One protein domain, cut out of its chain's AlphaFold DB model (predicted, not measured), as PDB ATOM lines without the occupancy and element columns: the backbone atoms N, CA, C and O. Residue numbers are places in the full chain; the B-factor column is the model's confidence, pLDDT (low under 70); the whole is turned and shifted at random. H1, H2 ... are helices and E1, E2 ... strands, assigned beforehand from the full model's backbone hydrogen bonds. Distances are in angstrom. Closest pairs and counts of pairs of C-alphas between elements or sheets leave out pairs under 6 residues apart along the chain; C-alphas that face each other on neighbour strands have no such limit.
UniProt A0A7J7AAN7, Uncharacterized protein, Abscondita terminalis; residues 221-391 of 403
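AT A GLANCE: This is residues 221 to 391 of the 403 residues of an uncharacterized protein of Abscondita terminalis (UniProt A0A7J7AAN7). What shape do these atoms make? They make a sandwich, two sheets partly face to face: a small sheet of E1, E2, E3 and E13 covers part of a long, twisted sheet, its strands crossing those at 66 degrees. Beside that cover, the long sheet folds back on itself at E11, and its leaf E5, E4, E12 faces the leaf E10, E9, E8, E7, E6. What is it built of? The printed part has 171 residues with thirteen named strands and one named helix, in the order E1 to E9, H1, E10 to E13; it is mostly strand, and both sheets are antiparallel. How large is it? It is compact, with a radius of gyration of the C-alphas of 17.0 A, yet elongated, spanning 58 by 35 by 29 A.

IN THESE COORDINATES: What comes first? E1 is residues 221 to 226, from C-alpha 221 at (164.267, 209.277, 154.539); E2 is 229 to 235, E3 241 to 246, E4 249 to 255 and E5 268 to 270. Where are the longest strands? E6 is 279 to 285, E7 289 to 296 with 23.7 A, E8 299 to 308 with 29.1 A, and E9 313 to 323 with 31.4 A. What follows? H1 is 327 to 331, E10 341 to 345, E11 364 to 370, E12 375 to 381, and E13 387 to 390, ending at C-alpha 390 at (156.532, 212.190, 164.998).

HOW THE PARTS SIT: How does the large sheet run? Its order is E5, E4, E12, E11, E10, E9, E8, E7, E6. N 252 of E4 and O 378 of E12 are 2.8 A apart, and N 302 of E8 and O 320 of E9 2.9 A. E11 is staggered, with N 366 2.9 A from O 379 of E12 and N 369 2.8 A from O 343 of E10. How does the small sheet meet it? E1, E2, E3 form a meander, each strand the antiparallel neighbour of the one before, as do E6 to E9 and E10 to E12; N 232 of E2 is 2.8 A from O 245 of E3, and N 246 of E3 2.8 A from O 387 of E13. The closest C-alphas of E1 and E6, Ala 221 and Val 280, are 5.8 A apart; E3 runs on into E4 at 61 degrees. Where is H1? It is on neither sheet, and its O i to N i+4 pair is within hydrogen-bond range.

THE WHOLE: How far does it reach? The C-alphas farthest apart, of Asp 238 and Thr 261, are 61.1 A apart, and the printed part has no cut. Which links are long? Those are E4 to E5 and E10 to E11. Where is confidence low? Forty residues have pLDDT under 70, among them 256 to 273 and 324 to 338.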
ATOM      1  N   ALA A 221     164.024 207.973 153.937       70.56
ATOM      2  CA  ALA A 221     164.267 209.277 154.539       70.56
ATOM      3  C   ALA A 221     164.925 210.201 153.506       70.56
ATOM      4  O   ALA A 221     165.810 209.764 152.769       70.56
ATOM      5  N   PHE A 222     164.499 211.460 153.439       76.81
ATOM      6  CA  PHE A 222     165.087 212.463 152.549       76.81
ATOM      7  C   PHE A 222     165.043 213.863 153.168       76.81
ATOM      8  O   PHE A 222     164.194 214.155 154.014       76.81
ATOM      9  N   LEU A 223     165.966 214.720 152.728       75.19
ATOM     10  CA  LEU A 223     166.067 216.122 153.119       75.19
ATOM     11  C   LEU A 223     165.809 216.998 151.888       75.19
ATOM     12  O   LEU A 223     166.536 216.916 150.906       75.19
ATOM     13  N   ASN A 224     164.771 217.830 151.941       76.12
ATOM     14  CA  ASN A 224     164.442 218.774 150.875       76.12
ATOM     15  C   ASN A 224     164.709 220.204 151.349       76.12
ATOM     16  O   ASN A 224     164.136 220.642 152.348       76.12
ATOM     17  N   GLU A 225     165.492 220.977 150.600       71.06
ATOM     18  CA  GLU A 225     165.526 222.429 150.781       71.06
ATOM     19  C   GLU A 225     164.162 223.038 150.427       71.06
ATOM     20  O   GLU A 225     163.660 222.903 149.308       71.06
ATOM     21  N   THR A 226     163.553 223.737 151.386       65.12
ATOM     22  CA  THR A 226     162.393 224.603 151.139       65.12
ATOM     23  C   THR A 226     162.834 226.069 151.182       65.12
ATOM     24  O   THR A 226     163.819 226.384 151.854       65.12
ATOM     25  N   PRO A 227     162.060 227.015 150.612       62.50
ATOM     26  CA  PRO A 227     162.288 228.456 150.794       62.50
ATOM     27  C   PRO A 227     162.247 228.944 152.256       62.50
ATOM     28  O   PRO A 227     162.397 230.136 152.507       62.50
ATOM     29  N   SER A 228     161.985 228.046 153.211       63.34
ATOM     30  CA  SER A 228     161.879 228.322 154.640       63.34
ATOM     31  C   SER A 228     162.885 227.533 155.499       63.34
ATOM     32  O   SER A 228     162.772 227.575 156.723       63.34
ATOM     33  N   GLY A 229     163.830 226.815 154.875       69.38
ATOM     34  CA  GLY A 229     164.817 225.937 155.522       69.38
ATOM     35  C   GLY A 229     164.697 224.460 155.097       69.38
ATOM     36  O   GLY A 229     163.733 224.097 154.412       69.38
ATOM     37  N   PRO A 230     165.657 223.601 155.484       82.12
ATOM     38  CA  PRO A 230     165.630 222.174 155.169       82.12
ATOM     39  C   PRO A 230     164.483 221.444 155.893       82.12
ATOM     40  O   PRO A 230     164.284 221.587 157.104       82.12
ATOM     41  N   LEU A 231     163.725 220.649 155.135       86.62
ATOM     42  CA  LEU A 231     162.624 219.806 155.598       86.62
ATOM     43  C   LEU A 231     163.001 218.334 155.427       86.62
ATOM     44  O   LEU A 231     163.112 217.831 154.308       86.62
ATOM     45  N   LEU A 232     163.167 217.644 156.550       88.50
ATOM     46  CA  LEU A 232     163.351 216.204 156.620       88.50
ATOM     47  C   LEU A 232     161.987 215.517 156.624       88.50
ATOM     48  O   LEU A 232     161.103 215.888 157.403       88.50
ATOM     49  N   VAL A 233     161.836 214.485 155.797       87.81
ATOM     50  CA  VAL A 233     160.646 213.630 155.752       87.81
ATOM     51  C   VAL A 233     161.080 212.168 155.798       87.81
ATOM     52  O   VAL A 233     161.990 211.763 155.074       87.81
ATOM     53  N   MET A 234     160.405 211.372 156.626       87.75
ATOM     54  CA  MET A 234     160.498 209.913 156.620       87.75
ATOM     55  C   MET A 234     159.165 209.275 156.268       87.75
ATOM     56  O   MET A 234     158.106 209.687 156.752       87.75
ATOM     57  N   VAL A 235     159.248 208.221 155.464       84.56
ATOM     58  CA  VAL A 235     158.116 207.492 154.907       84.56
ATOM     59  C   VAL A 235     158.246 206.009 155.250       84.56
ATOM     60  O   VAL A 235     159.291 205.399 155.012       84.56
ATOM     61  N   ASN A 236     157.174 205.444 155.800       80.88
ATOM     62  CA  ASN A 236     157.014 204.025 156.090       80.88
ATOM     63  C   ASN A 236     156.985 203.168 154.808       80.88
ATOM     64  O   ASN A 236     156.642 203.639 153.723       80.88
ATOM     65  N   ASN A 237     157.203 201.863 154.963       78.12
ATOM     66  CA  ASN A 237     157.030 200.849 153.915       78.12
ATOM     67  C   ASN A 237     155.634 200.829 153.249       78.12
ATOM     68  O   ASN A 237     155.512 200.391 152.107       78.12
ATOM     69  N   ASP A 238     154.584 201.314 153.919       79.75
ATOM     70  CA  ASP A 238     153.229 201.459 153.356       79.75
ATOM     71  C   ASP A 238     153.003 202.800 152.620       79.75
ATOM     72  O   ASP A 238     151.885 203.113 152.218       79.75
ATOM     73  N   SER A 239     154.074 203.574 152.406       78.81
ATOM     74  CA  SER A 239     154.079 204.936 151.851       78.81
ATOM     75  C   SER A 239     153.427 206.018 152.727       78.81
ATOM     76  O   SER A 239     153.261 207.144 152.258       78.81
ATOM     77  N   THR A 240     153.096 205.743 153.997       82.81
ATOM     78  CA  THR A 240     152.647 206.792 154.934       82.81
ATOM     79  C   THR A 240     153.826 207.589 155.493       82.81
ATOM     80  O   THR A 240     154.860 207.031 155.856       82.81
ATOM     81  N   ILE A 241     153.686 208.912 155.594       86.19
ATOM     82  CA  ILE A 241     154.668 209.753 156.290       86.19
ATOM     83  C   ILE A 241     154.600 209.445 157.791       86.19
ATOM     84  O   ILE A 241     153.513 209.473 158.369       86.19
ATOM     85  N   CYS A 242     155.748 209.172 158.420       87.81
ATOM     86  CA  CYS A 242     155.830 208.803 159.839       87.81
ATOM     87  C   CYS A 242     156.554 209.838 160.714       87.81
ATOM     88  O   CYS A 242     156.218 209.975 161.893       87.81
ATOM     89  N   LEU A 243     157.498 210.595 160.147       90.50
ATOM     90  CA  LEU A 243     158.207 211.690 160.814       90.50
ATOM     91  C   LEU A 243     158.441 212.840 159.827       90.50
ATOM     92  O   LEU A 243     158.880 212.618 158.698       90.50
ATOM     93  N   GLN A 244     158.195 214.069 160.275       91.00
ATOM     94  CA  GLN A 244     158.611 215.296 159.590       91.00
ATOM     95  C   GLN A 244     159.365 216.206 160.561       91.00
ATOM     96  O   GLN A 244     158.930 216.383 161.700       91.00
ATOM     97  N   ILE A 245     160.476 216.800 160.119       91.00
ATOM     98  CA  ILE A 245     161.241 217.794 160.887       91.00
ATOM     99  C   ILE A 245     161.640 218.945 159.965       91.00
ATOM    100  O   ILE A 245     162.372 218.743 159.001       91.00
ATOM    101  N   LYS A 246     161.234 220.169 160.300       89.69
ATOM    102  CA  LYS A 246     161.820 221.382 159.725       89.69
ATOM    103  C   LYS A 246     163.021 221.781 160.575       89.69
ATOM    104  O   LYS A 246     162.877 222.184 161.733       89.69
ATOM    105  N   LEU A 247     164.210 221.626 160.003       85.50
ATOM    106  CA  LEU A 247     165.469 221.556 160.733       85.50
ATOM    107  C   LEU A 247     166.141 222.932 160.874       85.50
ATOM    108  O   LEU A 247     167.256 223.160 160.420       85.50
ATOM    109  N   SER A 248     165.458 223.857 161.548       86.12
ATOM    110  CA  SER A 248     166.014 225.166 161.913       86.12
ATOM    111  C   SER A 248     166.702 225.108 163.283       86.12
ATOM    112  O   SER A 248     166.122 225.472 164.311       86.12
ATOM    113  N   ILE A 249     167.943 224.617 163.307       86.81
ATOM    114  CA  ILE A 249     168.783 224.537 164.514       86.81
ATOM    115  C   ILE A 249     170.103 225.302 164.364       86.81
ATOM    116  O   ILE A 249     170.519 225.643 163.263       86.81
ATOM    117  N   ILE A 250     170.785 225.541 165.485       85.75
ATOM    118  CA  ILE A 250     172.201 225.933 165.512       85.75
ATOM    119  C   ILE A 250     172.920 225.031 166.515       85.75
ATOM    120  O   ILE A 250     172.511 224.958 167.675       85.75
ATOM    121  N   ILE A 251     174.001 224.377 166.092       87.06
ATOM    122  CA  ILE A 251     174.906 223.655 166.995       87.06
ATOM    123  C   ILE A 251     176.027 224.615 167.401       87.06
ATOM    124  O   ILE A 251     176.655 225.217 166.534       87.06
ATOM    125  N   GLN A 252     176.280 224.755 168.702       85.75
ATOM    126  CA  GLN A 252     177.389 225.531 169.262       85.75
ATOM    127  C   GLN A 252     178.283 224.631 170.117       85.75
ATOM    128  O   GLN A 252     177.793 223.962 171.026       85.75
ATOM    129  N   PHE A 253     179.591 224.672 169.889       82.88
ATOM    130  CA  PHE A 253     180.588 224.015 170.734       82.88
ATOM    131  C   PHE A 253     181.318 225.054 171.583       82.88
ATOM    132  O   PHE A 253     181.767 226.065 171.051       82.88
ATOM    133  N   ASN A 254     181.448 224.793 172.885       78.56
ATOM    134  CA  ASN A 254     182.159 225.633 173.847       78.56
ATOM    135  C   ASN A 254     183.270 224.826 174.533       78.56
ATOM    136  O   ASN A 254     182.982 223.884 175.280       78.56
ATOM    137  N   LEU A 255     184.526 225.222 174.318       72.44
ATOM    138  CA  LEU A 255     185.664 224.711 175.089       72.44
ATOM    139  C   LEU A 255     185.594 225.224 176.541       72.44
ATOM    140  O   LEU A 255     185.246 226.379 176.774       72.44
ATOM    141  N   LEU A 256     185.967 224.392 177.511       68.00
ATOM    142  CA  LEU A 256     186.170 224.743 178.918       68.00
ATOM    143  C   LEU A 256     187.607 224.406 179.325       68.00
ATOM    144  O   LEU A 256     187.868 223.455 180.062       68.00
ATOM    145  N   ARG A 257     188.569 225.204 178.852       62.72
ATOM    146  CA  ARG A 257     189.971 225.038 179.245       62.72
ATOM    147  C   ARG A 257     190.237 225.797 180.543       62.72
ATOM    148  O   ARG A 257     190.114 227.022 180.586       62.72
ATOM    149  N   SER A 258     190.631 225.082 181.595       51.41
ATOM    150  CA  SER A 258     191.141 225.723 182.810       51.41
ATOM    151  C   SER A 258     192.475 226.407 182.503       51.41
ATOM    152  O   SER A 258     193.403 225.767 182.004       51.41
ATOM    153  N   SER A 259     192.579 227.709 182.767       51.59
ATOM    154  CA  SER A 259     193.857 228.418 182.701       51.59
ATOM    155  C   SER A 259     194.686 228.174 183.966       51.59
ATOM    156  O   SER A 259     194.155 227.878 185.036       51.59
ATOM    157  N   VAL A 260     195.992 228.454 183.888       49.56
ATOM    158  CA  VAL A 260     196.899 228.529 185.057       49.56
ATOM    159  C   VAL A 260     196.433 229.576 186.098       49.56
ATOM    160  O   VAL A 260     196.913 229.605 187.226       49.56
ATOM    161  N   THR A 261     195.465 230.427 185.741       50.50
ATOM    162  CA  THR A 261     194.870 231.484 186.574       50.50
ATOM    163  C   THR A 261     193.418 231.201 187.000       50.50
ATOM    164  O   THR A 261     192.732 232.122 187.440       50.50
ATOM    165  N   ASN A 262     192.925 229.958 186.868       46.88
ATOM    166  CA  ASN A 262     191.533 229.547 187.146       46.88
ATOM    167  C   ASN A 262     190.446 230.341 186.381       46.88
ATOM    168  O   ASN A 262     189.267 230.296 186.736       46.88
ATOM    169  N   LYS A 263     190.807 231.041 185.299       44.81
ATOM    170  CA  LYS A 263     189.846 231.645 184.371       44.81
ATOM    171  C   LYS A 263     189.543 230.654 183.253       44.81
ATOM    172  O   LYS A 263     190.349 230.474 182.342       44.81
ATOM    173  N   LEU A 264     188.363 230.044 183.321       51.53
ATOM    174  CA  LEU A 264     187.766 229.351 182.182       51.53
ATOM    175  C   LEU A 264     187.612 230.345 181.026       51.53
ATOM    176  O   LEU A 264     186.967 231.382 181.186       51.53
ATOM    177  N   TRP A 265     188.194 230.023 179.874       45.16
ATOM    178  CA  TRP A 265     187.946 230.739 178.627       45.16
ATOM    179  C   TRP A 265     187.166 229.841 177.672       45.16
ATOM    180  O   TRP A 265     187.543 228.694 177.437       45.16
ATOM    181  N   SER A 266     186.068 230.375 177.138       53.34
ATOM    182  CA  SER A 266     185.180 229.664 176.225       53.34
ATOM    183  C   SER A 266     185.343 230.178 174.800       53.34
ATOM    184  O   SER A 266     184.760 231.199 174.432       53.34
ATOM    185  N   ALA A 267     186.111 229.451 173.989       56.78
ATOM    186  CA  ALA A 267     186.003 229.565 172.540       56.78
ATOM    187  C   ALA A 267     184.682 228.912 172.110       56.78
ATOM    188  O   ALA A 267     184.488 227.715 172.332       56.78
ATOM    189  N   GLY A 268     183.776 229.721 171.556       59.91
ATOM    190  CA  GLY A 268     182.494 229.282 171.016       59.91
ATOM    191  C   GLY A 268     182.529 229.277 169.490       59.91
ATOM    192  O   GLY A 268     182.815 230.317 168.901       59.91
ATOM    193  N   PHE A 269     182.218 228.147 168.852       69.94
ATOM    194  CA  PHE A 269     182.033 228.078 167.398       69.94
ATOM    195  C   PHE A 269     180.720 227.388 167.026       69.94
ATOM    196  O   PHE A 269     180.165 226.626 167.820       69.94
ATOM    197  N   PHE A 270     180.222 227.674 165.822       67.19
ATOM    198  CA  PHE A 270     178.968 227.137 165.294       67.19
ATOM    199  C   PHE A 270     179.228 226.157 164.147       67.19
ATOM    200  O   PHE A 270     180.143 226.381 163.355       67.19
ATOM    201  N   ALA A 271     178.425 225.096 164.051       67.31
ATOM    202  CA  ALA A 271     178.423 224.211 162.884       67.31
ATOM    203  C   ALA A 271     177.475 224.721 161.786       67.31
ATOM    204  O   ALA A 271     176.508 225.434 162.066       67.31
ATOM    205  N   SER A 272     177.740 224.286 160.556       62.97
ATOM    206  CA  SER A 272     176.793 224.272 159.440       62.97
ATOM    207  C   SER A 272     175.515 223.506 159.805       62.97
ATOM    208  O   SER A 272     175.539 222.541 160.579       62.97
ATOM    209  N   LEU A 273     174.389 223.927 159.226       69.38
ATOM    210  CA  LEU A 273     173.212 223.067 159.097       69.38
ATOM    211  C   LEU A 273     173.469 222.002 158.014       69.38
ATOM    212  O   LEU A 273     174.362 222.196 157.192       69.38
ATOM    213  N   PRO A 274     172.704 220.898 157.982       71.25
ATOM    214  CA  PRO A 274     172.768 219.960 156.869       71.25
ATOM    215  C   PRO A 274     172.135 220.582 155.616       71.25
ATOM    216  O   PRO A 274     170.946 220.918 155.628       71.25
ATOM    217  N   ASP A 275     172.930 220.706 154.554       70.81
ATOM    218  CA  ASP A 275     172.492 221.116 153.215       70.81
ATOM    219  C   ASP A 275     171.824 219.937 152.466       70.81
ATOM    220  O   ASP A 275     171.771 218.811 152.968       70.81
ATOM    221  N   SER A 276     171.258 220.165 151.272       67.88
ATOM    222  CA  SER A 276     170.465 219.145 150.548       67.88
ATOM    223  C   SER A 276     171.215 217.885 150.085       67.88
ATOM    224  O   SER A 276     170.564 216.926 149.666       67.88
ATOM    225  N   ASP A 277     172.546 217.838 150.172       74.25
ATOM    226  CA  ASP A 277     173.345 216.633 149.916       74.25
ATOM    227  C   ASP A 277     173.554 215.750 151.165       74.25
ATOM    228  O   ASP A 277     174.083 214.639 151.054       74.25
ATOM    229  N   ALA A 278     173.087 216.196 152.339       83.12
ATOM    230  CA  ALA A 278     173.192 215.460 153.591       83.12
ATOM    231  C   ALA A 278     172.547 214.065 153.515       83.12
ATOM    232  O   ALA A 278     171.375 213.878 153.166       83.12
ATOM    233  N   LYS A 279     173.314 213.056 153.926       87.12
ATOM    234  CA  LYS A 279     172.927 211.647 153.913       87.12
ATOM    235  C   LYS A 279     172.006 211.349 155.096       87.12
ATOM    236  O   LYS A 279     172.437 211.356 156.246       87.12
ATOM    237  N   VAL A 280     170.736 211.060 154.809       87.94
ATOM    238  CA  VAL A 280     169.731 210.707 155.824       87.94
ATOM    239  C   VAL A 280     169.473 209.198 155.834       87.94
ATOM    240  O   VAL A 280     169.263 208.585 154.789       87.94
ATOM    241  N   ILE A 281     169.460 208.600 157.024       88.50
ATOM    242  CA  ILE A 281     169.071 207.205 157.277       88.50
ATOM    243  C   ILE A 281     168.097 207.208 158.456       88.50
ATOM    244  O   ILE A 281     168.344 207.900 159.439       88.50
ATOM    245  N   GLY A 282     167.008 206.446 158.411       86.31
ATOM    246  CA  GLY A 282     166.109 206.347 159.559       86.31
ATOM    247  C   GLY A 282     165.053 205.262 159.424       86.31
ATOM    248  O   GLY A 282     164.769 204.784 158.325       86.31
ATOM    249  N   GLU A 283     164.446 204.911 160.551       85.88
ATOM    250  CA  GLU A 283     163.395 203.901 160.647       85.88
ATOM    251  C   GLU A 283     162.302 204.332 161.635       85.88
ATOM    252  O   GLU A 283     162.585 204.927 162.675       85.88
ATOM    253  N   CYS A 284     161.047 204.018 161.314       83.94
ATOM    254  CA  CYS A 284     159.906 204.163 162.215       83.94
ATOM    255  C   CYS A 284     159.517 202.763 162.716       83.94
ATOM    256  O   CYS A 284     158.838 202.013 162.017       83.94
ATOM    257  N   ASP A 285     159.991 202.396 163.908       73.25
ATOM    258  CA  ASP A 285     159.905 201.042 164.458       73.25
ATOM    259  C   ASP A 285     158.555 200.793 165.153       73.25
ATOM    260  O   ASP A 285     158.158 201.493 166.090       73.25
ATOM    261  N   ASN A 286     157.827 199.782 164.661       63.91
ATOM    262  CA  ASN A 286     156.596 199.222 165.231       63.91
ATOM    263  C   ASN A 286     155.505 200.237 165.651       63.91
ATOM    264  O   ASN A 286     154.558 199.887 166.352       63.91
ATOM    265  N   ASN A 287     155.544 201.456 165.104       68.75
ATOM    266  CA  ASN A 287     154.796 202.665 165.482       68.75
ATOM    267  C   ASN A 287     155.258 203.391 166.758       68.75
ATOM    268  O   ASN A 287     154.769 204.504 166.931       68.75
ATOM    269  N   ASP A 288     156.061 202.828 167.662       86.19
ATOM    270  CA  ASP A 288     156.223 203.368 169.031       86.19
ATOM    271  C   ASP A 288     157.576 204.056 169.293       86.19
ATOM    272  O   ASP A 288     157.643 204.943 170.152       86.19
ATOM    273  N   GLU A 289     158.598 203.747 168.491       89.88
ATOM    274  CA  GLU A 289     159.853 204.501 168.398       89.88
ATOM    275  C   GLU A 289     160.134 204.909 166.943       89.88
ATOM    276  O   GLU A 289     159.671 204.279 165.994       89.88
ATOM    277  N   ALA A 290     160.863 206.004 166.741       91.44
ATOM    278  CA  ALA A 290     161.324 206.430 165.422       91.44
ATOM    279  C   ALA A 290     162.713 207.054 165.544       91.44
ATOM    280  O   ALA A 290     162.921 207.935 166.378       91.44
ATOM    281  N   HIS A 291     163.663 206.621 164.720       91.50
ATOM    282  CA  HIS A 291     165.029 207.131 164.739       91.50
ATOM    283  C   HIS A 291     165.424 207.712 163.384       91.50
ATOM    284  O   HIS A 291     165.057 207.178 162.338       91.50
ATOM    285  N   VAL A 292     166.206 208.790 163.402       92.12
ATOM    286  CA  VAL A 292     166.798 209.361 162.192       92.12
ATOM    287  C   VAL A 292     168.208 209.869 162.446       92.12
ATOM    288  O   VAL A 292     168.467 210.595 163.402       92.12
ATOM    289  N   GLN A 293     169.119 209.469 161.572       91.88
ATOM    290  CA  GLN A 293     170.508 209.882 161.506       91.88
ATOM    291  C   GLN A 293     170.691 210.778 160.278       91.88
ATOM    292  O   GLN A 293     170.316 210.403 159.168       91.88
ATOM    293  N   ILE A 294     171.280 211.952 160.488       90.38
ATOM    294  CA  ILE A 294     171.641 212.916 159.445       90.38
ATOM    295  C   ILE A 294     173.163 213.048 159.449       90.38
ATOM    296  O   ILE A 294     173.756 213.251 160.508       90.38
ATOM    297  N   GLU A 295     173.786 212.924 158.284       88.50
ATOM    298  CA  GLU A 295     175.236 212.913 158.089       88.50
ATOM    299  C   GLU A 295     175.618 213.959 157.034       88.50
ATOM    300  O   GLU A 295     175.212 213.853 155.878       88.50
ATOM    301  N   TRP A 296     176.357 214.989 157.451       85.81
ATOM    302  CA  TRP A 296     176.783 216.126 156.624       85.81
ATOM    303  C   TRP A 296     178.152 216.626 157.087       85.81
ATOM    304  O   TRP A 296     178.476 216.497 158.268       85.81
ATOM    305  N   ASP A 297     178.946 217.195 156.177       82.38
ATOM    306  CA  ASP A 297     180.314 217.678 156.424       82.38
ATOM    307  C   ASP A 297     181.197 216.688 157.215       82.38
ATOM    308  O   ASP A 297     181.838 215.792 156.659       82.38
ATOM    309  N   GLU A 298     181.255 216.891 158.532       81.38
ATOM    310  CA  GLU A 298     182.102 216.202 159.509       81.38
ATOM    311  C   GLU A 298     181.276 215.801 160.754       81.38
ATOM    312  O   GLU A 298     181.822 215.516 161.822       81.38
ATOM    313  N   TYR A 299     179.944 215.779 160.615       86.00
ATOM    314  CA  TYR A 299     178.953 215.593 161.672       86.00
ATOM    315  C   TYR A 299     177.991 214.444 161.353       86.00
ATOM    316  O   TYR A 299     177.530 214.275 160.224       86.00
ATOM    317  N   VAL A 300     177.634 213.676 162.383       89.56
ATOM    318  CA  VAL A 300     176.551 212.686 162.331       89.56
ATOM    319  C   VAL A 300     175.634 212.913 163.528       89.56
ATOM    320  O   VAL A 300     176.021 212.677 164.672       89.56
ATOM    321  N   MET A 301     174.412 213.380 163.279       91.62
ATOM    322  CA  MET A 301     173.430 213.710 164.314       91.62
ATOM    323  C   MET A 301     172.284 212.705 164.298       91.62
ATOM    324  O   MET A 301     171.599 212.563 163.287       91.62
ATOM    325  N   THR A 302     172.066 212.015 165.416       93.56
ATOM    326  CA  THR A 302     171.023 210.987 165.548       93.56
ATOM    327  C   THR A 302     169.948 211.435 166.526       93.56
ATOM    328  O   THR A 302     170.220 211.684 167.698       93.56
ATOM    329  N   TRP A 303     168.716 211.506 166.042       94.75
ATOM    330  CA  TRP A 303     167.517 211.847 166.796       94.75
ATOM    331  C   TRP A 303     166.728 210.561 167.043       94.75
ATOM    332  O   TRP A 303     166.558 209.761 166.122       94.75
ATOM    333  N   ARG A 304     166.218 210.360 168.260       95.06
ATOM    334  CA  ARG A 304     165.268 209.282 168.572       95.06
ATOM    335  C   ARG A 304     164.019 209.866 169.207       95.06
ATOM    336  O   ARG A 304     164.109 210.615 170.174       95.06
ATOM    337  N   PHE A 305     162.866 209.522 168.659       94.94
ATOM    338  CA  PHE A 305     161.549 209.895 169.146       94.94
ATOM    339  C   PHE A 305     160.872 208.658 169.725       94.94
ATOM    340  O   PHE A 305     161.011 207.565 169.178       94.94
ATOM    341  N   ALA A 306     160.118 208.827 170.806       94.12
ATOM    342  CA  ALA A 306     159.388 207.741 171.455       94.12
ATOM    343  C   ALA A 306     157.983 208.189 171.867       94.12
ATOM    344  O   ALA A 306     157.713 209.384 172.045       94.12
ATOM    345  N   LYS A 307     157.071 207.228 172.039       92.25
ATOM    346  CA  LYS A 307     155.745 207.478 172.614       92.25
ATOM    347  C   LYS A 307     155.729 207.344 174.131       92.25
ATOM    348  O   LYS A 307     156.065 206.310 174.697       92.25
ATOM    349  N   ALA A 308     155.163 208.344 174.795       88.31
ATOM    350  CA  ALA A 308     154.773 208.243 176.193       88.31
ATOM    351  C   ALA A 308     153.423 207.506 176.298       88.31
ATOM    352  O   ALA A 308     152.358 208.132 176.296       88.31
ATOM    353  N   LEU A 309     153.479 206.173 176.420       76.19
ATOM    354  CA  LEU A 309     152.329 205.246 176.448       76.19
ATOM    355  C   LEU A 309     151.157 205.696 177.346       76.19
ATOM    356  O   LEU A 309     149.998 205.488 177.005       76.19
ATOM    357  N   ILE A 310     151.447 206.334 178.485       76.25
ATOM    358  CA  ILE A 310     150.445 206.786 179.469       76.25
ATOM    359  C   ILE A 310     149.752 208.098 179.050       76.25
ATOM    360  O   ILE A 310     148.614 208.349 179.438       76.25
ATOM    361  N   LYS A 311     150.435 208.960 178.287       75.00
ATOM    362  CA  LYS A 311     150.011 210.344 178.004       75.00
ATOM    363  C   LYS A 311     149.391 210.537 176.614       75.00
ATOM    364  O   LYS A 311     148.910 211.630 176.330       75.00
ATOM    365  N   ASN A 312     149.400 209.510 175.754       88.38
ATOM    366  CA  ASN A 312     149.006 209.609 174.339       88.38
ATOM    367  C   ASN A 312     149.749 210.759 173.616       88.38
ATOM    368  O   ASN A 312     149.170 211.560 172.880       88.38
ATOM    369  N   SER A 313     151.052 210.852 173.878       92.19
ATOM    370  CA  SER A 313     151.953 211.902 173.398       92.19
ATOM    371  C   SER A 313     153.281 211.299 172.940       92.19
ATOM    372  O   SER A 313     153.623 210.182 173.328       92.19
ATOM    373  N   TRP A 314     154.044 212.045 172.155       93.62
ATOM    374  CA  TRP A 314     155.403 211.717 171.733       93.62
ATOM    375  C   TRP A 314     156.410 212.720 172.307       93.62
ATOM    376  O   TRP A 314     156.019 213.793 172.766       93.62
ATOM    377  N   TYR A 315     157.689 212.354 172.331       94.94
ATOM    378  CA  TYR A 315     158.798 213.196 172.795       94.94
ATOM    379  C   TYR A 315     160.099 212.831 172.061       94.94
ATOM    380  O   TYR A 315     160.201 211.755 171.467       94.94
ATOM    381  N   LEU A 316     161.086 213.729 172.091       95.31
ATOM    382  CA  LEU A 316     162.452 213.501 171.606       95.31
ATOM    383  C   LEU A 316     163.244 212.808 172.726       95.31
ATOM    384  O   LEU A 316     163.762 213.468 173.625       95.31
ATOM    385  N   SER A 317     163.291 211.474 172.693       95.00
ATOM    386  CA  SER A 317     163.867 210.637 173.752       95.00
ATOM    387  C   SER A 317     165.388 210.723 173.831       95.00
ATOM    388  O   SER A 317     165.964 210.656 174.919       95.00
ATOM    389  N   SER A 318     166.058 210.906 172.690       96.06
ATOM    390  CA  SER A 318     167.504 211.102 172.650       96.06
ATOM    391  C   SER A 318     167.957 211.948 171.465       96.06
ATOM    392  O   SER A 318     167.366 211.911 170.385       96.06
ATOM    393  N   LEU A 319     169.041 212.690 171.683       95.31
ATOM    394  CA  LEU A 319     169.747 213.456 170.667       95.31
ATOM    395  C   LEU A 319     171.251 213.204 170.813       95.31
ATOM    396  O   LEU A 319     171.860 213.616 171.798       95.31
ATOM    397  N   GLU A 320     171.845 212.506 169.853       94.69
ATOM    398  CA  GLU A 320     173.282 212.239 169.786       94.69
ATOM    399  C   GLU A 320     173.932 213.072 168.680       94.69
ATOM    400  O   GLU A 320     173.337 213.296 167.625       94.69
ATOM    401  N   LEU A 321     175.174 213.493 168.905       91.88
ATOM    402  CA  LEU A 321     176.015 214.147 167.910       91.88
ATOM    403  C   LEU A 321     177.406 213.513 167.954       91.88
ATOM    404  O   LEU A 321     178.078 213.533 168.983       91.88
ATOM    405  N   LEU A 322     177.824 212.947 166.833       89.38
ATOM    406  CA  LEU A 322     179.166 212.437 166.596       89.38
ATOM    407  C   LEU A 322     179.887 213.390 165.645       89.38
ATOM    408  O   LEU A 322     179.270 213.979 164.757       89.38
ATOM    409  N   THR A 323     181.199 213.494 165.807       82.06
ATOM    410  CA  THR A 323     182.085 214.168 164.852       82.06
ATOM    411  C   THR A 323     182.940 213.115 164.159       82.06
ATOM    412  O   THR A 323     183.540 212.272 164.824       82.06
ATOM    413  N   SER A 324     182.905 213.091 162.825       67.56
ATOM    414  CA  SER A 324     183.479 212.019 162.001       67.56
ATOM    415  C   SER A 324     184.923 212.284 161.574       67.56
ATOM    416  O   SER A 324     185.643 211.330 161.278       67.56
ATOM    417  N   LYS A 325     185.370 213.547 161.596       66.62
ATOM    418  CA  LYS A 325     186.785 213.923 161.474       66.62
ATOM    419  C   LYS A 325     187.267 214.513 162.795       66.62
ATOM    420  O   LYS A 325     186.833 215.586 163.207       66.62
ATOM    421  N   CYS A 326     188.169 213.802 163.462       67.75
ATOM    422  CA  CYS A 326     188.717 214.218 164.753       67.75
ATOM    423  C   CYS A 326     189.548 215.513 164.601       67.75
ATOM    424  O   CYS A 326     189.533 216.402 165.449       67.75
ATOM    425  N   ASP A 327     190.211 215.632 163.450       63.97
ATOM    426  CA  ASP A 327     191.091 216.699 162.977       63.97
ATOM    427  C   ASP A 327     190.432 218.091 162.927       63.97
ATOM    428  O   ASP A 327     191.134 219.103 162.999       63.97
ATOM    429  N   TRP A 328     189.095 218.171 162.832       64.31
ATOM    430  CA  TRP A 328     188.374 219.451 162.818       64.31
ATOM    431  C   TRP A 328     188.738 220.312 164.025       64.31
ATOM    432  O   TRP A 328     189.028 221.499 163.906       64.31
ATOM    433  N   PHE A 329     188.765 219.689 165.200       64.75
ATOM    434  CA  PHE A 329     189.046 220.349 166.466       64.75
ATOM    435  C   PHE A 329     190.489 220.876 166.517       64.75
ATOM    436  O   PHE A 329     190.711 222.019 166.937       64.75
ATOM    437  N   TYR A 330     191.448 220.121 165.975       62.38
ATOM    438  CA  TYR A 330     192.851 220.534 165.880       62.38
ATOM    439  C   TYR A 330     193.024 221.852 165.101       62.38
ATOM    440  O   TYR A 330     193.728 222.753 165.560       62.38
ATOM    441  N   LYS A 331     192.299 222.031 163.984       62.59
ATOM    442  CA  LYS A 331     192.306 223.270 163.174       62.59
ATOM    443  C   LYS A 331     191.947 224.532 163.975       62.59
ATOM    444  O   LYS A 331     192.401 225.620 163.626       62.59
ATOM    445  N   TYR A 332     191.155 224.403 165.043       62.28
ATOM    446  CA  TYR A 332     190.745 225.514 165.911       62.28
ATOM    447  C   TYR A 332     191.481 225.532 167.269       62.28
ATOM    448  O   TYR A 332     191.059 226.230 168.191       62.28
ATOM    449  N   GLY A 333     192.588 224.791 167.411       57.00
ATOM    450  CA  GLY A 333     193.443 224.802 168.608       57.00
ATOM    451  C   GLY A 333     192.917 223.988 169.799       57.00
ATOM    452  O   GLY A 333     193.391 224.162 170.928       57.00
ATOM    453  N   PHE A 334     191.945 223.107 169.564       61.16
ATOM    454  CA  PHE A 334     191.510 222.093 170.523       61.16
ATOM    455  C   PHE A 334     192.532 220.939 170.477       61.16
ATOM    456  O   PHE A 334     193.026 220.590 169.406       61.16
ATOM    457  N   GLY A 335     192.909 220.401 171.638       53.25
ATOM    458  CA  GLY A 335     194.015 219.442 171.746       53.25
ATOM    459  C   GLY A 335     193.655 218.025 171.293       53.25
ATOM    460  O   GLY A 335     192.553 217.564 171.572       53.25
ATOM    461  N   ASP A 336     194.643 217.363 170.684       55.00
ATOM    462  CA  ASP A 336     194.688 215.963 170.239       55.00
ATOM    463  C   ASP A 336     193.596 215.498 169.248       55.00
ATOM    464  O   ASP A 336     192.501 216.045 169.138       55.00
ATOM    465  N   PHE A 337     193.917 214.455 168.472       59.03
ATOM    466  CA  PHE A 337     193.052 213.892 167.426       59.03
ATOM    467  C   PHE A 337     191.932 213.014 168.014       59.03
ATOM    468  O   PHE A 337     191.825 211.823 167.723       59.03
ATOM    469  N   GLN A 338     191.086 213.597 168.862       68.81
ATOM    470  CA  GLN A 338     189.946 212.916 169.469       68.81
ATOM    471  C   GLN A 338     188.651 213.216 168.705       68.81
ATOM    472  O   GLN A 338     188.252 214.367 168.556       68.81
ATOM    473  N   CYS A 339     187.968 212.170 168.239       76.00
ATOM    474  CA  CYS A 339     186.606 212.294 167.726       76.00
ATOM    475  C   CYS A 339     185.626 212.360 168.899       76.00
ATOM    476  O   CYS A 339     185.627 211.502 169.788       76.00
ATOM    477  N   TRP A 340     184.779 213.385 168.906       81.94
ATOM    478  CA  TRP A 340     183.894 213.681 170.023       81.94
ATOM    479  C   TRP A 340     182.513 213.071 169.812       81.94
ATOM    480  O   TRP A 340     181.881 213.266 168.768       81.94
ATOM    481  N   LYS A 341     182.041 212.363 170.844       89.44
ATOM    482  CA  LYS A 341     180.649 211.944 170.996       89.44
ATOM    483  C   LYS A 341     179.978 212.808 172.053       89.44
ATOM    484  O   LYS A 341     180.457 212.886 173.183       89.44
ATOM    485  N   PHE A 342     178.829 213.355 171.687       91.31
ATOM    486  CA  PHE A 342     177.920 214.042 172.584       91.31
ATOM    487  C   PHE A 342     176.557 213.347 172.600       91.31
ATOM    488  O   PHE A 342     176.115 212.818 171.577       91.31
ATOM    489  N   ASN A 343     175.865 213.358 173.739       93.94
ATOM    490  CA  ASN A 343     174.499 212.845 173.832       93.94
ATOM    491  C   ASN A 343     173.605 213.619 174.809       93.94
ATOM    492  O   ASN A 343     174.043 214.235 175.777       93.94
ATOM    493  N   TYR A 344     172.307 213.542 174.561       94.38
ATOM    494  CA  TYR A 344     171.248 213.971 175.458       94.38
ATOM    495  C   TYR A 344     170.161 212.892 175.486       94.38
ATOM    496  O   TYR A 344     169.924 212.212 174.484       94.38
ATOM    497  N   ILE A 345     169.540 212.709 176.651       93.44
ATOM    498  CA  ILE A 345     168.480 211.729 176.916       93.44
ATOM    499  C   ILE A 345     167.453 212.412 177.831       93.44
ATOM    500  O   ILE A 345     167.844 213.104 178.772       93.44
ATOM    501  N   SER A 346     166.160 212.255 177.543       90.88
ATOM    502  CA  SER A 346     165.050 212.853 178.302       90.88
ATOM    503  C   SER A 346     163.751 212.084 178.054       90.88
ATOM    504  O   SER A 346     163.537 211.576 176.959       90.88
ATOM    505  N   ASP A 347     162.859 212.065 179.047       88.75
ATOM    506  CA  ASP A 347     161.524 211.454 178.955       88.75
ATOM    507  C   ASP A 347     160.407 212.480 178.630       88.75
ATOM    508  O   ASP A 347     159.211 212.170 178.701       88.75
ATOM    509  N   ASP A 348     160.775 213.738 178.350       89.69
ATOM    510  CA  ASP A 348     159.853 214.883 178.292       89.69
ATOM    511  C   ASP A 348     160.234 216.030 177.325       89.69
ATOM    512  O   ASP A 348     159.438 216.955 177.123       89.69
ATOM    513  N   LEU A 349     161.396 215.985 176.668       91.25
ATOM    514  CA  LEU A 349     161.796 216.986 175.680       91.25
ATOM    515  C   LEU A 349     160.839 216.968 174.478       91.25
ATOM    516  O   LEU A 349     160.621 215.936 173.851       91.25
ATOM    517  N   MET A 350     160.287 218.134 174.130       91.62
ATOM    518  CA  MET A 350     159.280 218.286 173.066       91.62
ATOM    519  C   MET A 350     158.006 217.443 173.285       91.62
ATOM    520  O   MET A 350     157.345 217.090 172.313       91.62
ATOM    521  N   LEU A 351     157.636 217.136 174.539       93.00
ATOM    522  CA  LEU A 351     156.442 216.344 174.860       93.00
ATOM    523  C   LEU A 351     155.160 216.936 174.237       93.00
ATOM    524  O   LEU A 351     154.640 217.948 174.706       93.00
ATOM    525  N   THR A 352     154.644 216.276 173.199       92.44
ATOM    526  CA  THR A 352     153.599 216.792 172.298       92.44
ATOM    527  C   THR A 352     152.516 215.729 172.066       92.44
ATOM    528  O   THR A 352     152.860 214.559 171.899       92.44
ATOM    529  N   PRO A 353     151.208 216.058 172.066       91.50
ATOM    530  CA  PRO A 353     150.149 215.071 171.830       91.50
ATOM    531  C   PRO A 353     150.298 214.325 170.493       91.50
ATOM    532  O   PRO A 353     150.767 214.879 169.501       91.50
ATOM    533  N   LEU A 354     149.882 213.055 170.443       88.81
ATOM    534  CA  LEU A 354     149.896 212.279 169.198       88.81
ATOM    535  C   LEU A 354     148.936 212.881 168.165       88.81
ATOM    536  O   LEU A 354     147.766 213.119 168.463       88.81
ATOM    537  N   GLY A 355     149.444 213.091 166.950       86.50
ATOM    538  CA  GLY A 355     148.750 213.820 165.887       86.50
ATOM    539  C   GLY A 355     148.951 215.340 165.925       86.50
ATOM    540  O   GLY A 355     148.374 216.035 165.092       86.50
ATOM    541  N   GLU A 356     149.758 215.868 166.849       87.94
ATOM    542  CA  GLU A 356     150.180 217.269 166.843       87.94
ATOM    543  C   GLU A 356     151.683 217.427 166.572       87.94
ATOM    544  O   GLU A 356     152.508 216.603 166.979       87.94
ATOM    545  N   SER A 357     152.034 218.534 165.915       90.31
ATOM    546  CA  SER A 357     153.409 218.990 165.724       90.31
ATOM    547  C   SER A 357     153.903 219.835 166.904       90.31
ATOM    548  O   SER A 357     153.177 220.666 167.456       90.31
ATOM    549  N   TYR A 358     155.173 219.644 167.261       92.00
ATOM    550  CA  TYR A 358     155.930 220.529 168.136       92.00
ATOM    551  C   TYR A 358     156.396 221.759 167.352       92.00
ATOM    552  O   TYR A 358     156.850 221.627 166.213       92.00
ATOM    553  N   ILE A 359     156.360 222.936 167.983       91.00
ATOM    554  CA  ILE A 359     156.947 224.179 167.465       91.00
ATOM    555  C   ILE A 359     157.750 224.851 168.582       91.00
ATOM    556  O   ILE A 359     157.284 224.978 169.718       91.00
ATOM    557  N   SER A 360     158.957 225.318 168.263       90.38
ATOM    558  CA  SER A 360     159.824 226.031 169.209       90.38
ATOM    559  C   SER A 360     159.330 227.468 169.458       90.38
ATOM    560  O   SER A 360     159.822 228.427 168.872       90.38
ATOM    561  N   CYS A 361     158.344 227.662 170.341       87.25
ATOM    562  CA  CYS A 361     157.731 228.985 170.595       87.25
ATOM    563  C   CYS A 361     158.632 230.023 171.294       87.25
ATOM    564  O   CYS A 361     158.239 231.171 171.507       87.25
ATOM    565  N   LYS A 362     159.853 229.637 171.666       88.56
ATOM    566  CA  LYS A 362     160.914 230.503 172.194       88.56
ATOM    567  C   LYS A 362     162.255 229.900 171.794       88.56
ATOM    568  O   LYS A 362     162.358 228.676 171.755       88.56
ATOM    569  N   ARG A 363     163.292 230.723 171.580       82.25
ATOM    570  CA  ARG A 363     164.660 230.197 171.428       82.25
ATOM    571  C   ARG A 363     164.971 229.341 172.655       82.25
ATOM    572  O   ARG A 363     164.946 229.826 173.785       82.25
ATOM    573  N   SER A 364     165.211 228.064 172.414       87.56
ATOM    574  CA  SER A 364     165.472 227.055 173.435       87.56
ATOM    575  C   SER A 364     166.739 226.298 173.062       87.56
ATOM    576  O   SER A 364     167.204 226.392 171.926       87.56
ATOM    577  N   PHE A 365     167.340 225.602 174.023       91.06
ATOM    578  CA  PHE A 365     168.522 224.790 173.770       91.06
ATOM    579  C   PHE A 365     168.568 223.569 174.678       91.06
ATOM    580  O   PHE A 365     168.037 223.593 175.790       91.06
ATOM    581  N   VAL A 366     169.268 222.538 174.218       93.50
ATOM    582  CA  VAL A 366     169.753 221.438 175.054       93.50
ATOM    583  C   VAL A 366     171.271 221.485 175.116       93.50
ATOM    584  O   VAL A 366     171.933 221.660 174.093       93.50
ATOM    585  N   LYS A 367     171.829 221.334 176.320       92.62
ATOM    586  CA  LYS A 367     173.241 220.982 176.487       92.62
ATOM    587  C   LYS A 367     173.355 219.481 176.237       92.62
ATOM    588  O   LYS A 367     172.678 218.709 176.913       92.62
ATOM    589  N   LEU A 368     174.205 219.077 175.303       92.19
ATOM    590  CA  LEU A 368     174.602 217.683 175.160       92.19
ATOM    591  C   LEU A 368     175.729 217.390 176.165       92.19
ATOM    592  O   LEU A 368     176.648 218.194 176.346       92.19
ATOM    593  N   ASN A 369     175.658 216.238 176.819       88.44
ATOM    594  CA  ASN A 369     176.753 215.702 177.620       88.44
ATOM    595  C   ASN A 369     177.871 215.220 176.689       88.44
ATOM    596  O   ASN A 369     177.602 214.849 175.549       88.44
ATOM    597  N   SER A 370     179.105 215.215 177.179       84.44
ATOM    598  CA  SER A 370     180.306 214.770 176.465       84.44
ATOM    599  C   SER A 370     180.946 213.604 177.221       84.44
ATOM    600  O   SER A 370     180.673 213.412 178.406       84.44
ATOM    601  N   ASN A 371     181.828 212.852 176.561       75.19
ATOM    602  CA  ASN A 371     182.707 211.891 177.238       75.19
ATOM    603  C   ASN A 371     183.813 212.578 178.074       75.19
ATOM    604  O   ASN A 371     184.425 211.925 178.914       75.19
ATOM    605  N   ASP A 372     184.069 213.871 177.843       73.50
ATOM    606  CA  ASP A 372     184.959 214.731 178.637       73.50
ATOM    607  C   ASP A 372     184.350 216.143 178.765       73.50
ATOM    608  O   ASP A 372     183.967 216.763 177.769       73.50
ATOM    609  N   ASP A 373     184.269 216.647 180.000       72.62
ATOM    610  CA  ASP A 373     183.723 217.960 180.365       72.62
ATOM    611  C   ASP A 373     184.490 219.149 179.757       72.62
ATOM    612  O   ASP A 373     183.959 220.267 179.728       72.62
ATOM    613  N   SER A 374     185.715 218.938 179.255       74.31
ATOM    614  CA  SER A 374     186.505 219.988 178.600       74.31
ATOM    615  C   SER A 374     185.843 220.550 177.336       74.31
ATOM    616  O   SER A 374     186.123 221.694 176.974       74.31
ATOM    617  N   LEU A 375     184.915 219.824 176.699       78.25
ATOM    618  CA  LEU A 375     184.161 220.296 175.536       78.25
ATOM    619  C   LEU A 375     182.656 220.071 175.697       78.25
ATOM    620  O   LEU A 375     182.189 218.984 176.025       78.25
ATOM    621  N   ASN A 376     181.875 221.119 175.432       83.25
ATOM    622  CA  ASN A 376     180.437 221.139 175.672       83.25
ATOM    623  C   ASN A 376     179.706 221.530 174.385       83.25
ATOM    624  O   ASN A 376     179.902 222.637 173.884       83.25
ATOM    625  N   ALA A 377     178.848 220.649 173.869       88.38
ATOM    626  CA  ALA A 377     177.997 220.941 172.716       88.38
ATOM    627  C   ALA A 377     176.594 221.388 173.158       88.38
ATOM    628  O   ALA A 377     176.037 220.888 174.136       88.38
ATOM    629  N   TYR A 378     176.008 222.323 172.418       90.88
ATOM    630  CA  TYR A 378     174.675 222.871 172.646       90.88
ATOM    631  C   TYR A 378     173.903 222.873 171.330       90.88
ATOM    632  O   TYR A 378     174.399 223.392 170.333       90.88
ATOM    633  N   VAL A 379     172.681 222.342 171.327       92.00
ATOM    634  CA  VAL A 379     171.775 222.421 170.172       92.00
ATOM    635  C   VAL A 379     170.687 223.432 170.496       92.00
ATOM    636  O   VAL A 379     169.902 223.218 171.419       92.00
ATOM    637  N   PHE A 380     170.654 224.540 169.759       90.75
ATOM    638  CA  PHE A 380     169.612 225.559 169.834       90.75
ATOM    639  C   PHE A 380     168.511 225.272 168.813       90.75
ATOM    640  O   PHE A 380     168.808 225.062 167.641       90.75
ATOM    641  N   PHE A 381     167.250 225.362 169.230       90.75
ATOM    642  CA  PHE A 381     166.083 225.282 168.350       90.75
ATOM    643  C   PHE A 381     165.575 226.700 168.062       90.75
ATOM    644  O   PHE A 381     165.206 227.432 168.994       90.75
ATOM    645  N   LEU A 382     165.578 227.111 166.790       87.12
ATOM    646  CA  LEU A 382     165.208 228.472 166.391       87.12
ATOM    647  C   LEU A 382     163.707 228.727 166.580       87.12
ATOM    648  O   LEU A 382     162.882 227.827 166.410       87.12
ATOM    649  N   LYS A 383     163.365 229.956 166.995       86.19
ATOM    650  CA  LYS A 383     162.000 230.331 167.388       86.19
ATOM    651  C   LYS A 383     161.070 230.315 166.172       86.19
ATOM    652  O   LYS A 383     161.431 230.872 165.146       86.19
ATOM    653  N   ASP A 384     159.884 229.720 166.309       82.81
ATOM    654  CA  ASP A 384     158.806 229.577 165.303       82.81
ATOM    655  C   ASP A 384     159.174 228.773 164.030       82.81
ATOM    656  O   ASP A 384     158.294 228.218 163.361       82.81
ATOM    657  N   GLU A 385     160.468 228.671 163.723       84.44
ATOM    658  CA  GLU A 385     161.032 227.960 162.583       84.44
ATOM    659  C   GLU A 385     161.246 226.464 162.839       84.44
ATOM    660  O   GLU A 385     160.909 225.663 161.967       84.44
ATOM    661  N   PHE A 386     161.790 226.066 164.000       89.19
ATOM    662  CA  PHE A 386     161.991 224.645 164.300       89.19
ATOM    663  C   PHE A 386     160.650 223.967 164.579       89.19
ATOM    664  O   PHE A 386     159.915 224.374 165.490       89.19
ATOM    665  N   ARG A 387     160.367 222.902 163.824       91.19
ATOM    666  CA  ARG A 387     159.139 222.107 163.939       91.19
ATOM    667  C   ARG A 387     159.438 220.625 163.793       91.19
ATOM    668  O   ARG A 387     160.266 220.252 162.969       91.19
ATOM    669  N   ALA A 388     158.719 219.788 164.529       92.50
ATOM    670  CA  ALA A 388     158.788 218.335 164.389       92.50
ATOM    671  C   ALA A 388     157.403 217.704 164.580       92.50
ATOM    672  O   ALA A 388     156.605 218.197 165.372       92.50
ATOM    673  N   HIS A 389     157.112 216.614 163.875       92.19
ATOM    674  CA  HIS A 389     155.881 215.837 164.019       92.19
ATOM    675  C   HIS A 389     156.220 214.355 163.859       92.19
ATOM    676  O   HIS A 389     156.493 213.898 162.750       92.19
ATOM    677  N   ALA A 390     156.245 213.622 164.972       91.56
ATOM    678  CA  ALA A 390     156.532 212.190 164.998       91.56
ATOM    679  C   ALA A 390     155.245 211.354 165.070       91.56
ATOM    680  O   ALA A 390     154.227 211.793 165.608       91.56
ATOM    681  N   PHE A 391     155.318 210.120 164.569       89.19
ATOM    682  CA  PHE A 391     154.234 209.130 164.571       89.19
ATOM    683  C   PHE A 391     152.970 209.590 163.831       89.19
ATOM    684  O   PHE A 391     151.842 209.305 164.247       89.19
TER     685      PHE A 391